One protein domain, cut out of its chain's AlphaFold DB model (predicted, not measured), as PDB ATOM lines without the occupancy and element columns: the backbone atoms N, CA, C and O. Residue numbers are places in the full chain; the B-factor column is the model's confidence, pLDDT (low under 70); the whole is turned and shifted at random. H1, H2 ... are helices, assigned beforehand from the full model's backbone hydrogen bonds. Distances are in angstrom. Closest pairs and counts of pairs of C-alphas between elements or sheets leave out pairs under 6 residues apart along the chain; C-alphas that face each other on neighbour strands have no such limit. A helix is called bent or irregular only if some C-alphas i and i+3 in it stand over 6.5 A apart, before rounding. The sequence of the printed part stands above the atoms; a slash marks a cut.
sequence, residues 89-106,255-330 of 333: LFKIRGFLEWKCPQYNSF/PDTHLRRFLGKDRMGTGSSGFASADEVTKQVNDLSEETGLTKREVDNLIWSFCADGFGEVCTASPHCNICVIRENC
ATOM      1  N   LEU A  89     -15.646 -39.106 -15.595       94.50
ATOM      2  CA  LEU A  89     -16.831 -38.830 -14.770       94.50
ATOM      3  C   LEU A  89     -17.254 -37.353 -14.799       94.50
ATOM      4  O   LEU A  89     -18.450 -37.069 -14.802       94.50
ATOM      5  N   PHE A  90     -16.316 -36.407 -14.887       91.06
ATOM      6  CA  PHE A  90     -16.658 -34.983 -14.975       91.06
ATOM      7  C   PHE A  90     -17.105 -34.582 -16.389       91.06
ATOM      8  O   PHE A  90     -17.964 -33.714 -16.536       91.06
ATOM      9  N   LYS A  91     -16.631 -35.282 -17.431       92.56
ATOM     10  CA  LYS A  91     -17.197 -35.167 -18.790       92.56
ATOM     11  C   LYS A  91     -18.640 -35.680 -18.833       92.56
ATOM     12  O   LYS A  91     -19.502 -35.028 -19.419       92.56
ATOM     13  N   ILE A  92     -18.917 -36.814 -18.178       94.88
ATOM     14  CA  ILE A  92     -20.285 -37.329 -18.003       94.88
ATOM     15  C   ILE A  92     -21.150 -36.297 -17.280       94.88
ATOM     16  O   ILE A  92     -22.250 -36.004 -17.744       94.88
ATOM     17  N   ARG A  93     -20.659 -35.736 -16.169       92.38
ATOM     18  CA  ARG A  93     -21.359 -34.708 -15.393       92.38
ATOM     19  C   ARG A  93     -21.783 -33.532 -16.270       92.38
ATOM     20  O   ARG A  93     -22.976 -33.262 -16.350       92.38
ATOM     21  N   GLY A  94     -20.843 -32.903 -16.977       90.12
ATOM     22  CA  GLY A  94     -21.153 -31.759 -17.842       90.12
ATOM     23  C   GLY A  94     -22.151 -32.105 -18.953       90.12
ATOM     24  O   GLY A  94     -23.055 -31.328 -19.256       90.12
ATOM     25  N   PHE A  95     -22.057 -33.311 -19.522       91.38
ATOM     26  CA  PHE A  95     -23.040 -33.795 -20.492       91.38
ATOM     27  C   PHE A  95     -24.442 -33.961 -19.887       91.38
ATOM     28  O   PHE A  95     -25.431 -33.581 -20.516       91.38
ATOM     29  N   LEU A  96     -24.543 -34.526 -18.682       91.44
ATOM     30  CA  LEU A  96     -25.816 -34.728 -17.990       91.44
ATOM     31  C   LEU A  96     -26.443 -33.407 -17.540       91.44
ATOM     32  O   LEU A  96     -27.645 -33.242 -17.705       91.44
ATOM     33  N   GLU A  97     -25.650 -32.456 -17.046       88.81
ATOM     34  CA  GLU A  97     -26.119 -31.111 -16.682       88.81
ATOM     35  C   GLU A  97     -26.768 -30.394 -17.868       88.81
ATOM     36  O   GLU A  97     -27.803 -29.750 -17.711       88.81
ATOM     37  N   TRP A  98     -26.208 -30.558 -19.068       85.69
ATOM     38  CA  TRP A  98     -26.782 -30.001 -20.289       85.69
ATOM     39  C   TRP A  98     -28.006 -30.784 -20.794       85.69
ATOM     40  O   TRP A  98     -29.023 -30.186 -21.146       85.69
ATOM     41  N   LYS A  99     -27.931 -32.121 -20.846       86.19
ATOM     42  CA  LYS A  99     -28.966 -32.969 -21.473       86.19
ATOM     43  C   LYS A  99     -30.170 -33.246 -20.566       86.19
ATOM     44  O   LYS A  99     -31.287 -33.396 -21.057       86.19
ATOM     45  N   CYS A 100     -29.944 -33.375 -19.264       83.88
ATOM     46  CA  CYS A 100     -30.942 -33.758 -18.269       83.88
ATOM     47  C   CYS A 100     -30.656 -33.032 -16.941       83.88
ATOM     48  O   CYS A 100     -30.214 -33.676 -15.992       83.88
ATOM     49  N   PRO A 101     -30.907 -31.710 -16.837       77.38
ATOM     50  CA  PRO A 101     -30.563 -30.909 -15.652       77.38
ATOM     51  C   PRO A 101     -31.088 -31.472 -14.318       77.38
ATOM     52  O   PRO A 101     -30.511 -31.241 -13.259       77.38
ATOM     53  N   GLN A 102     -32.167 -32.252 -14.363       74.12
ATOM     54  CA  GLN A 102     -32.793 -32.908 -13.218       74.12
ATOM     55  C   GLN A 102     -32.120 -34.220 -12.768       74.12
ATOM     56  O   GLN A 102     -32.587 -34.833 -11.814       74.12
ATOM     57  N   TYR A 103     -31.043 -34.691 -13.410       76.06
ATOM     58  CA  TYR A 103     -30.411 -35.977 -13.057       76.06
ATOM     59  C   TYR A 103     -29.875 -36.029 -11.612       76.06
ATOM     60  O   TYR A 103     -29.680 -37.116 -11.065       76.06
ATOM     61  N   ASN A 104     -29.631 -34.865 -11.000       70.56
ATOM     62  CA  ASN A 104     -29.055 -34.735  -9.662       70.56
ATOM     63  C   ASN A 104     -30.054 -34.243  -8.597       70.56
ATOM     64  O   ASN A 104     -29.650 -33.978  -7.470       70.56
ATOM     65  N   SER A 105     -31.353 -34.121  -8.904       58.69
ATOM     66  CA  SER A 105     -32.343 -33.524  -7.984       58.69
ATOM     67  C   SER A 105     -32.601 -34.321  -6.692       58.69
ATOM     68  O   SER A 105     -33.383 -33.886  -5.856       58.69
ATOM     69  N   PHE A 106     -31.946 -35.473  -6.506       57.19
ATOM     70  CA  PHE A 106     -32.196 -36.420  -5.409       57.19
ATOM     71  C   PHE A 106     -30.957 -36.839  -4.624       57.19
ATOM     72  O   PHE A 106     -31.010 -37.815  -3.865       57.19
ATOM     73  N   PRO A 255     -24.647 -52.379  -7.337       92.25
ATOM     74  CA  PRO A 255     -24.076 -53.099  -8.471       92.25
ATOM     75  C   PRO A 255     -25.176 -53.628  -9.401       92.25
ATOM     76  O   PRO A 255     -25.381 -54.837  -9.535       92.25
ATOM     77  N   ASP A 256     -25.929 -52.722 -10.017       91.06
ATOM     78  CA  ASP A 256     -26.984 -53.041 -10.963       91.06
ATOM     79  C   ASP A 256     -26.441 -53.272 -12.378       91.06
ATOM     80  O   ASP A 256     -25.243 -53.193 -12.652       91.06
ATOM     81  N   THR A 257     -27.341 -53.597 -13.301       93.25
ATOM     82  CA  THR A 257     -26.994 -53.883 -14.693       93.25
ATOM     83  C   THR A 257     -26.285 -52.714 -15.385       93.25
ATOM     84  O   THR A 257     -25.456 -52.966 -16.260       93.25
ATOM     85  N   HIS A 258     -26.573 -51.458 -15.026       95.31
ATOM     86  CA  HIS A 258     -25.928 -50.295 -15.640       95.31
ATOM     87  C   HIS A 258     -24.475 -50.198 -15.185       95.31
ATOM     88  O   HIS A 258     -23.582 -50.216 -16.034       95.31
ATOM     89  N   LEU A 259     -24.234 -50.198 -13.869       96.19
ATOM     90  CA  LEU A 259     -22.878 -50.128 -13.323       96.19
ATOM     91  C   LEU A 259     -22.044 -51.341 -13.736       96.19
ATOM     92  O   LEU A 259     -20.922 -51.182 -14.205       96.19
ATOM     93  N   ARG A 260     -22.600 -52.553 -13.630       97.06
ATOM     94  CA  ARG A 260     -21.882 -53.793 -13.973       97.06
ATOM     95  C   ARG A 260     -21.475 -53.848 -15.440       97.06
ATOM     96  O   ARG A 260     -20.419 -54.385 -15.754       97.06
ATOM     97  N   ARG A 261     -22.304 -53.311 -16.335       96.94
ATOM     98  CA  ARG A 261     -21.997 -53.242 -17.765       96.94
ATOM     99  C   ARG A 261     -20.984 -52.139 -18.060       96.94
ATOM    100  O   ARG A 261     -20.041 -52.375 -18.803       96.94
ATOM    101  N   PHE A 262     -21.176 -50.949 -17.491       97.62
ATOM    102  CA  PHE A 262     -20.284 -49.804 -17.686       97.62
ATOM    103  C   PHE A 262     -18.865 -50.084 -17.172       97.62
ATOM    104  O   PHE A 262     -17.899 -49.812 -17.875       97.62
ATOM    105  N   LEU A 263     -18.753 -50.701 -15.993       97.56
ATOM    106  CA  LEU A 263     -17.495 -51.089 -15.343       97.56
ATOM    107  C   LEU A 263     -17.030 -52.506 -15.727       97.56
ATOM    108  O   LEU A 263     -16.183 -53.088 -15.048       97.56
ATOM    109  N   GLY A 264     -17.596 -53.084 -16.789       96.75
ATOM    110  CA  GLY A 264     -17.120 -54.329 -17.390       96.75
ATOM    111  C   GLY A 264     -15.928 -54.091 -18.320       96.75
ATOM    112  O   GLY A 264     -15.726 -52.976 -18.809       96.75
ATOM    113  N   LYS A 265     -15.160 -55.152 -18.605       95.62
ATOM    114  CA  LYS A 265     -13.924 -55.076 -19.411       95.62
ATOM    115  C   LYS A 265     -14.138 -54.451 -20.790       95.62
ATOM    116  O   LYS A 265     -13.257 -53.787 -21.318       95.62
ATOM    117  N   ASP A 266     -15.322 -54.666 -21.362       94.06
ATOM    118  CA  ASP A 266     -15.664 -54.253 -22.722       94.06
ATOM    119  C   ASP A 266     -16.051 -52.759 -22.771       94.06
ATOM    120  O   ASP A 266     -16.547 -52.270 -23.782       94.06
ATOM    121  N   ARG A 267     -15.933 -52.013 -21.666       95.69
ATOM    122  CA  ARG A 267     -16.295 -50.591 -21.606       95.69
ATOM    123  C   ARG A 267     -15.261 -49.792 -20.828       95.69
ATOM    124  O   ARG A 267     -14.183 -49.556 -21.350       95.69
ATOM    125  N   MET A 268     -15.582 -49.364 -19.614       96.44
ATOM    126  CA  MET A 268     -14.711 -48.521 -18.789       96.44
ATOM    127  C   MET A 268     -14.025 -49.317 -17.677       96.44
ATOM    128  O   MET A 268     -13.301 -48.750 -16.866       96.44
ATOM    129  N   GLY A 269     -14.316 -50.616 -17.590       94.81
ATOM    130  CA  GLY A 269     -13.866 -51.465 -16.506       94.81
ATOM    131  C   GLY A 269     -12.435 -51.957 -16.639       94.81
ATOM    132  O   GLY A 269     -11.914 -52.107 -17.742       94.81
ATOM    133  N   THR A 270     -11.841 -52.308 -15.503       92.38
ATOM    134  CA  THR A 270     -10.491 -52.902 -15.413       92.38
ATOM    135  C   THR A 270     -10.496 -54.414 -15.161       92.38
ATOM    136  O   THR A 270      -9.437 -55.038 -15.111       92.38
ATOM    137  N   GLY A 271     -11.678 -55.019 -14.993       89.25
ATOM    138  CA  GLY A 271     -11.846 -56.456 -14.756       89.25
ATOM    139  C   GLY A 271     -11.654 -57.329 -16.002       89.25
ATOM    140  O   GLY A 271     -11.331 -56.856 -17.090       89.25
ATOM    141  N   SER A 272     -11.902 -58.634 -15.859       88.06
ATOM    142  CA  SER A 272     -11.705 -59.630 -16.932       88.06
ATOM    143  C   SER A 272     -12.996 -60.125 -17.593       88.06
ATOM    144  O   SER A 272     -12.955 -60.973 -18.488       88.06
ATOM    145  N   SER A 273     -14.160 -59.640 -17.166       92.12
ATOM    146  CA  SER A 273     -15.469 -60.077 -17.665       92.12
ATOM    147  C   SER A 273     -16.253 -58.929 -18.294       92.12
ATOM    148  O   SER A 273     -16.121 -57.777 -17.888       92.12
ATOM    149  N   GLY A 274     -17.089 -59.244 -19.292       90.44
ATOM    150  CA  GLY A 274     -17.911 -58.239 -19.987       90.44
ATOM    151  C   GLY A 274     -18.946 -57.562 -19.084       90.44
ATOM    152  O   GLY A 274     -19.342 -56.428 -19.328       90.44
ATOM    153  N   PHE A 275     -19.327 -58.227 -17.991       95.12
ATOM    154  CA  PHE A 275     -20.033 -57.630 -16.863       95.12
ATOM    155  C   PHE A 275     -19.173 -57.768 -15.614       95.12
ATOM    156  O   PHE A 275     -18.799 -58.888 -15.261       95.12
ATOM    157  N   ALA A 276     -18.934 -56.661 -14.917       96.44
ATOM    158  CA  ALA A 276     -18.331 -56.690 -13.595       96.44
ATOM    159  C   ALA A 276     -19.229 -57.442 -12.599       96.44
ATOM    160  O   ALA A 276     -20.465 -57.394 -12.659       96.44
ATOM    161  N   SER A 277     -18.608 -58.156 -11.674       93.81
ATOM    162  CA  SER A 277     -19.215 -58.695 -10.459       93.81
ATOM    163  C   SER A 277     -19.581 -57.574  -9.476       93.81
ATOM    164  O   SER A 277     -19.178 -56.423  -9.632       93.81
ATOM    165  N   ALA A 278     -20.371 -57.896  -8.446       90.31
ATOM    166  CA  ALA A 278     -20.712 -56.923  -7.405       90.31
ATOM    167  C   ALA A 278     -19.470 -56.416  -6.650       90.31
ATOM    168  O   ALA A 278     -19.391 -55.231  -6.320       90.31
ATOM    169  N   ASP A 279     -18.490 -57.295  -6.440       90.62
ATOM    170  CA  ASP A 279     -17.237 -56.962  -5.763       90.62
ATOM    171  C   ASP A 279     -16.345 -56.093  -6.661       90.62
ATOM    172  O   ASP A 279     -15.805 -55.091  -6.199       90.62
ATOM    173  N   GLU A 280     -16.271 -56.392  -7.965       94.75
ATOM    174  CA  GLU A 280     -15.566 -55.543  -8.937       94.75
ATOM    175  C   GLU A 280     -16.202 -54.157  -9.067       94.75
ATOM    176  O   GLU A 280     -15.472 -53.175  -9.168       94.75
ATOM    177  N   VAL A 281     -17.537 -54.047  -9.052       95.31
ATOM    178  CA  VAL A 281     -18.207 -52.735  -9.024       95.31
ATOM    179  C   VAL A 281     -17.864 -51.994  -7.736       95.31
ATOM    180  O   VAL A 281     -17.511 -50.821  -7.792       95.31
ATOM    181  N   THR A 282     -17.929 -52.668  -6.586       92.56
ATOM    182  CA  THR A 282     -17.614 -52.052  -5.289       92.56
ATOM    183  C   THR A 282     -16.184 -51.524  -5.266       92.56
ATOM    184  O   THR A 282     -15.965 -50.375  -4.889       92.56
ATOM    185  N   LYS A 283     -15.217 -52.332  -5.715       94.62
ATOM    186  CA  LYS A 283     -13.811 -51.935  -5.798       94.62
ATOM    187  C   LYS A 283     -13.624 -50.750  -6.743       94.62
ATOM    188  O   LYS A 283     -13.093 -49.733  -6.325       94.62
ATOM    189  N   GLN A 284     -14.103 -50.854  -7.982       97.19
ATOM    190  CA  GLN A 284     -13.899 -49.802  -8.979       97.19
ATOM    191  C   GLN A 284     -14.582 -48.489  -8.587       97.19
ATOM    192  O   GLN A 284     -14.015 -47.432  -8.815       97.19
ATOM    193  N   VAL A 285     -15.764 -48.516  -7.960       96.31
ATOM    194  CA  VAL A 285     -16.391 -47.277  -7.473       96.31
ATOM    195  C   VAL A 285     -15.640 -46.682  -6.278       96.31
ATOM    196  O   VAL A 285     -15.569 -45.461  -6.182       96.31
ATOM    197  N   ASN A 286     -15.052 -47.496  -5.392       95.00
ATOM    198  CA  ASN A 286     -14.164 -46.971  -4.348       95.00
ATOM    199  C   ASN A 286     -12.937 -46.288  -4.968       95.00
ATOM    200  O   ASN A 286     -12.677 -45.140  -4.633       95.00
ATOM    201  N   ASP A 287     -12.264 -46.956  -5.911       95.69
ATOM    202  CA  ASP A 287     -11.092 -46.414  -6.611       95.69
ATOM    203  C   ASP A 287     -11.456 -45.068  -7.287       95.69
ATOM    204  O   ASP A 287     -10.802 -44.053  -7.066       95.69
ATOM    205  N   LEU A 288     -12.586 -45.009  -8.004       95.69
ATOM    206  CA  LEU A 288     -13.083 -43.779  -8.639       95.69
ATOM    207  C   LEU A 288     -13.439 -42.677  -7.633       95.69
ATOM    208  O   LEU A 288     -13.210 -41.499  -7.900       95.69
ATOM    209  N   SER A 289     -14.030 -43.041  -6.496       92.94
ATOM    210  CA  SER A 289     -14.378 -42.104  -5.424       92.94
ATOM    211  C   SER A 289     -13.118 -41.475  -4.821       92.94
ATOM    212  O   SER A 289     -13.055 -40.255  -4.678       92.94
ATOM    213  N   GLU A 290     -12.084 -42.279  -4.565       91.00
ATOM    214  CA  GLU A 290     -10.781 -41.816  -4.077       91.00
ATOM    215  C   GLU A 290     -10.053 -40.942  -5.109       91.00
ATOM    216  O   GLU A 290      -9.522 -39.887  -4.762       91.00
ATOM    217  N   GLU A 291     -10.066 -41.337  -6.385       91.12
ATOM    218  CA  GLU A 291      -9.404 -40.609  -7.474       91.12
ATOM    219  C   GLU A 291     -10.035 -39.241  -7.760       91.12
ATOM    220  O   GLU A 291      -9.327 -38.294  -8.110       91.12
ATOM    221  N   THR A 292     -11.361 -39.136  -7.643       89.50
ATOM    222  CA  THR A 292     -12.117 -37.936  -8.044       89.50
ATOM    223  C   THR A 292     -12.579 -37.068  -6.877       89.50
ATOM    224  O   THR A 292     -12.988 -35.925  -7.089       89.50
ATOM    225  N   GLY A 293     -12.554 -37.599  -5.652       87.81
ATOM    226  CA  GLY A 293     -13.142 -36.965  -4.471       87.81
ATOM    227  C   GLY A 293     -14.675 -36.972  -4.452       87.81
ATOM    228  O   GLY A 293     -15.268 -36.358  -3.568       87.81
ATOM    229  N   LEU A 294     -15.329 -37.634  -5.414       89.19
ATOM    230  CA  LEU A 294     -16.784 -37.792  -5.435       89.19
ATOM    231  C   LEU A 294     -17.223 -38.865  -4.447       89.19
ATOM    232  O   LEU A 294     -16.531 -39.867  -4.268       89.19
ATOM    233  N   THR A 295     -18.409 -38.718  -3.862       90.50
ATOM    234  CA  THR A 295     -19.015 -39.802  -3.077       90.50
ATOM    235  C   THR A 295     -19.315 -41.005  -3.973       90.50
ATOM    236  O   THR A 295     -19.574 -40.872  -5.175       90.50
ATOM    237  N   LYS A 296     -19.335 -42.211  -3.406       92.69
ATOM    238  CA  LYS A 296     -19.645 -43.435  -4.167       92.69
ATOM    239  C   LYS A 296     -21.046 -43.364  -4.768       92.69
ATOM    240  O   LYS A 296     -21.275 -43.868  -5.868       92.69
ATOM    241  N   ARG A 297     -21.980 -42.714  -4.070       89.62
ATOM    242  CA  ARG A 297     -23.332 -42.436  -4.565       89.62
ATOM    243  C   ARG A 297     -23.328 -41.484  -5.762       89.62
ATOM    244  O   ARG A 297     -24.093 -41.716  -6.693       89.62
ATOM    245  N   GLU A 298     -22.493 -40.448  -5.772       90.94
ATOM    246  CA  GLU A 298     -22.349 -39.569  -6.941       90.94
ATOM    247  C   GLU A 298     -21.748 -40.303  -8.136       90.94
ATOM    248  O   GLU A 298     -22.256 -40.163  -9.247       90.94
ATOM    249  N   VAL A 299     -20.705 -41.112  -7.920       94.81
ATOM    250  CA  VAL A 299     -20.111 -41.943  -8.980       94.81
ATOM    251  C   VAL A 299     -21.166 -42.879  -9.578       94.81
ATOM    252  O   VAL A 299     -21.329 -42.930 -10.798       94.81
ATOM    253  N   ASP A 300     -21.919 -43.578  -8.726       93.88
ATOM    254  CA  ASP A 300     -23.032 -44.438  -9.133       93.88
ATOM    255  C   ASP A 300     -24.086 -43.668  -9.932       93.88
ATOM    256  O   ASP A 300     -24.424 -44.096 -11.033       93.88
ATOM    257  N   ASN A 301     -24.545 -42.514  -9.437       92.31
ATOM    258  CA  ASN A 301     -25.574 -41.725 -10.109       92.31
ATOM    259  C   ASN A 301     -25.107 -41.203 -11.469       92.31
ATOM    260  O   ASN A 301     -25.846 -41.304 -12.443       92.31
ATOM    261  N   LEU A 302     -23.872 -40.706 -11.573       94.69
ATOM    262  CA  LEU A 302     -23.307 -40.255 -12.847       94.69
ATOM    263  C   LEU A 302     -23.288 -41.393 -13.869       94.69
ATOM    264  O   LEU A 302     -23.778 -41.229 -14.989       94.69
ATOM    265  N   ILE A 303     -22.765 -42.559 -13.483       96.62
ATOM    266  CA  ILE A 303     -22.705 -43.732 -14.361       96.62
ATOM    267  C   ILE A 303     -24.118 -44.194 -14.729       96.62
ATOM    268  O   ILE A 303     -24.410 -44.416 -15.908       96.62
ATOM    269  N   TRP A 304     -25.003 -44.328 -13.743       94.81
ATOM    270  CA  TRP A 304     -26.371 -44.790 -13.939       94.81
ATOM    271  C   TRP A 304     -27.146 -43.851 -14.867       94.81
ATOM    272  O   TRP A 304     -27.643 -44.303 -15.900       94.81
ATOM    273  N   SER A 305     -27.170 -42.546 -14.583       94.19
ATOM    274  CA  SER A 305     -27.860 -41.539 -15.400       94.19
ATOM    275  C   SER A 305     -27.287 -41.458 -16.810       94.19
ATOM    276  O   SER A 305     -28.044 -41.303 -17.765       94.19
ATOM    277  N   PHE A 306     -25.975 -41.623 -16.990       96.00
ATOM    278  CA  PHE A 306     -25.367 -41.675 -18.322       96.00
ATOM    279  C   PHE A 306     -25.829 -42.887 -19.146       96.00
ATOM    280  O   PHE A 306     -25.937 -42.818 -20.376       96.00
ATOM    281  N   CYS A 307     -26.115 -44.002 -18.474       95.62
ATOM    282  CA  CYS A 307     -26.516 -45.262 -19.095       95.62
ATOM    283  C   CYS A 307     -28.032 -45.447 -19.242       95.62
ATOM    284  O   CYS A 307     -28.432 -46.297 -20.036       95.62
ATOM    285  N   ALA A 308     -28.849 -44.779 -18.430       91.50
ATOM    286  CA  ALA A 308     -30.277 -45.058 -18.294       91.50
ATOM    287  C   ALA A 308     -31.136 -44.359 -19.358       91.50
ATOM    288  O   ALA A 308     -30.857 -43.227 -19.765       91.50
ATOM    289  N   ASP A 309     -32.211 -45.037 -19.767       87.56
ATOM    290  CA  ASP A 309     -33.190 -44.534 -20.732       87.56
ATOM    291  C   ASP A 309     -33.965 -43.345 -20.148       87.56
ATOM    292  O   ASP A 309     -34.375 -43.361 -18.981       87.56
ATOM    293  N   GLY A 310     -34.177 -42.302 -20.954       84.38
ATOM    294  CA  GLY A 310     -34.824 -41.065 -20.498       84.38
ATOM    295  C   GLY A 310     -33.944 -40.146 -19.637       84.38
ATOM    296  O   GLY A 310     -34.438 -39.124 -19.160       84.38
ATOM    297  N   PHE A 311     -32.663 -40.487 -19.463       89.50
ATOM    298  CA  PHE A 311     -31.632 -39.626 -18.879       89.50
ATOM    299  C   PHE A 311     -30.559 -39.323 -19.939       89.50
ATOM    300  O   PHE A 311     -30.832 -38.679 -20.954       89.50
ATOM    301  N   GLY A 312     -29.329 -39.797 -19.733       92.56
ATOM    302  CA  GLY A 312     -28.245 -39.678 -20.696       92.56
ATOM    303  C   GLY A 312     -28.446 -40.584 -21.906       92.56
ATOM    304  O   GLY A 312     -28.184 -40.143 -23.026       92.56
ATOM    305  N   GLU A 313     -28.931 -41.813 -21.700       95.12
ATOM    306  CA  GLU A 313     -29.194 -42.808 -22.750       95.12
ATOM    307  C   GLU A 313     -28.020 -42.972 -23.741       95.12
ATOM    308  O   GLU A 313     -28.198 -43.067 -24.956       95.12
ATOM    309  N   VAL A 314     -26.782 -42.954 -23.236       96.44
ATOM    310  CA  VAL A 314     -25.572 -43.069 -24.067       96.44
ATOM    311  C   VAL A 314     -25.013 -44.481 -24.002       96.44
ATOM    312  O   VAL A 314     -24.934 -45.178 -25.010       96.44
ATOM    313  N   CYS A 315     -24.637 -44.935 -22.807       96.81
ATOM    314  CA  CYS A 315     -23.983 -46.228 -22.613       96.81
ATOM    315  C   CYS A 315     -25.002 -47.335 -22.256       96.81
ATOM    316  O   CYS A 315     -24.846 -48.099 -21.295       96.81
ATOM    317  N   THR A 316     -26.083 -47.429 -23.033       95.38
ATOM    318  CA  THR A 316     -27.165 -48.415 -22.845       95.38
ATOM    319  C   THR A 316     -26.692 -49.840 -23.201       95.38
ATOM    320  O   THR A 316     -25.492 -50.088 -23.371       95.38
ATOM    321  N   ALA A 317     -27.594 -50.828 -23.273       93.81
ATOM    322  CA  ALA A 317     -27.244 -52.161 -23.784       93.81
ATOM    323  C   ALA A 317     -26.769 -52.106 -25.252       93.81
ATOM    324  O   ALA A 317     -25.812 -52.795 -25.597       93.81
ATOM    325  N   SER A 318     -27.365 -51.209 -26.045       94.25
ATOM    326  CA  SER A 318     -26.997 -50.888 -27.428       94.25
ATOM    327  C   SER A 318     -26.462 -49.448 -27.476       94.25
ATOM    328  O   SER A 318     -27.240 -48.518 -27.678       94.25
ATOM    329  N   PRO A 319     -25.162 -49.231 -27.204       95.06
ATOM    330  CA  PRO A 319     -24.645 -47.905 -26.881       95.06
ATOM    331  C   PRO A 319     -24.629 -46.950 -28.084       95.06
ATOM    332  O   PRO A 319     -24.239 -47.320 -29.191       95.06
ATOM    333  N   HIS A 320     -24.951 -45.681 -27.837       95.19
ATOM    334  CA  HIS A 320     -24.885 -44.594 -28.818       95.19
ATOM    335  C   HIS A 320     -23.479 -43.969 -28.847       95.19
ATOM    336  O   HIS A 320     -23.263 -42.819 -28.458       95.19
ATOM    337  N   CYS A 321     -22.481 -44.746 -29.281       94.88
ATOM    338  CA  CYS A 321     -21.070 -44.338 -29.233       94.88
ATOM    339  C   CYS A 321     -20.756 -43.069 -30.049       94.88
ATOM    340  O   CYS A 321     -19.787 -42.379 -29.749       94.88
ATOM    341  N   ASN A 322     -21.566 -42.732 -31.053       92.62
ATOM    342  CA  ASN A 322     -21.422 -41.522 -31.868       92.62
ATOM    343  C   ASN A 322     -21.657 -40.216 -31.090       92.62
ATOM    344  O   ASN A 322     -21.140 -39.184 -31.500       92.62
ATOM    345  N   ILE A 323     -22.404 -40.261 -29.984       91.50
ATOM    346  CA  ILE A 323     -22.660 -39.104 -29.107       91.50
ATOM    347  C   ILE A 323     -21.962 -39.236 -27.745       91.50
ATOM    348  O   ILE A 323     -22.220 -38.458 -26.829       91.50
ATOM    349  N   CYS A 324     -21.109 -40.249 -27.574       95.38
ATOM    350  CA  CYS A 324     -20.479 -40.544 -26.296       95.38
ATOM    351  C   CYS A 324     -19.307 -39.595 -26.017       95.38
ATOM    352  O   CYS A 324     -18.241 -39.718 -26.614       95.38
ATOM    353  N   VAL A 325     -19.485 -38.691 -25.049       93.38
ATOM    354  CA  VAL A 325     -18.481 -37.686 -24.638       93.38
ATOM    355  C   VAL A 325     -17.225 -38.269 -23.978       93.38
ATOM    356  O   VAL A 325     -16.253 -37.556 -23.758       93.38
ATOM    357  N   ILE A 326     -17.235 -39.567 -23.666       95.00
ATOM    358  CA  ILE A 326     -16.105 -40.304 -23.083       95.00
ATOM    359  C   ILE A 326     -15.607 -41.423 -24.004       95.00
ATOM    360  O   ILE A 326     -14.948 -42.352 -23.548       95.00
ATOM    361  N   ARG A 327     -15.956 -41.384 -25.298       93.88
ATOM    362  CA  ARG A 327     -15.622 -42.450 -26.256       93.88
ATOM    363  C   ARG A 327     -14.127 -42.774 -26.278       93.88
ATOM    364  O   ARG A 327     -13.776 -43.944 -26.292       93.88
ATOM    365  N   GLU A 328     -13.278 -41.752 -26.231       90.94
ATOM    366  CA  GLU A 328     -11.813 -41.880 -26.222       90.94
ATOM    367  C   GLU A 328     -11.249 -42.578 -24.975       90.94
ATOM    368  O   GLU A 328     -10.106 -43.018 -24.979       90.94
ATOM    369  N   ASN A 329     -12.041 -42.683 -23.904       91.81
ATOM    370  CA  ASN A 329     -11.658 -43.348 -22.663       91.81
ATOM    371  C   ASN A 329     -12.132 -44.816 -22.601       91.81
ATOM    372  O   ASN A 329     -11.842 -45.497 -21.622       91.81
ATOM    373  N   CYS A 330     -12.897 -45.290 -23.590       93.88
ATOM    374  CA  CYS A 330     -13.529 -46.609 -23.585       93.88
ATOM    375  C   CYS A 330     -12.607 -47.684 -24.178       93.88
ATOM    376  O   CYS A 330     -12.057 -47.493 -25.258       93.88
TER     377      CYS A 330
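Overview. This is residues 89 to 106 and 255 to 330 of the 333 residues of an uncharacterized protein of Clostridia bacterium (UniProt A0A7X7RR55). A small rounded cluster of crossed helices is built round H5, with H1 and H3 packed on opposite sides of it and H4 set against its beginning, so that H4 and H5 make a V. The short H2 follows H1 at one edge of the body, and a long stretch with no named element, residues 308 to 330, follows the end of H5. The printed part has 94 residues with five named helices, H1 to H5 in order along the chain, and no named strand; the class is all helix. It is compact, with a radius of gyration of the C-alphas of 12.2 A, and spans 33 by 28 by 22 A.

Along the chain. H1, residues 89 to 99, begins at C-alpha 89 at (-16.831, -38.830, -14.770) and is 15.1 A long from first to last C-alpha. H2, residues 101 to 104, is irregular, with C-alphas 101 and 104 7.3 A apart. After the cut, H3 holds residues 257 to 262 and is 8.4 A long. H4, residues 278 to 292, is the longest helix at 20.9 A and begins at (-20.712, -56.923, -7.405). H5, residues 296 to 307, is 16.5 A long and ends at C-alpha 307 at (-26.516, -45.262, -19.095).

Arrangement. H5 is the hub, touching three other helices, and the helix packing is mostly crossed. H1 touches H5 at a steep tilt of 54 degrees, the same way; their closest C-alphas, of Arg 93 and Leu 302, are 6.4 A apart. H3 touches H5 about perpendicular, at 89 degrees, with the C-alphas of His 258 and Trp 304 closest at 5.8 A. Residues 285 to 289 of H4 touch residues 296 to 300 of H5, about perpendicular at 75 degrees; the C-alphas of Ser 289 and Lys 296 are closest at 5.6 A. H3 and H4 only just touch, with 3 pairs of C-alphas within 8 A, the closest being those of Arg 260 and Val 281 at 6.3 A. H2 is close to but not clearly touching H5, the closest C-alphas being those of Tyr 103 and Ser 305 at 6.6 A. H1 and H3 are apart. In H1, H3, H4 and H5 every O i to N i+4 pair is within hydrogen-bond range; H2 is too short for such a pair, and its 1 O i to N i+3 pair is not within range.

Size, cuts and confidence. The two C-alphas farthest apart, of Ser 105 and Ser 272, are 34.5 A apart. Residues 107 to 254 are not printed, and C-alphas 106 and 255 are 18.8 A apart across this cut. The links H1 to H2 and H4 to H5 are tight, and H3 to H4 is a long link of 15 residues. The mean pLDDT of the printed part is 91.5, with residues 105 to 106 under 70.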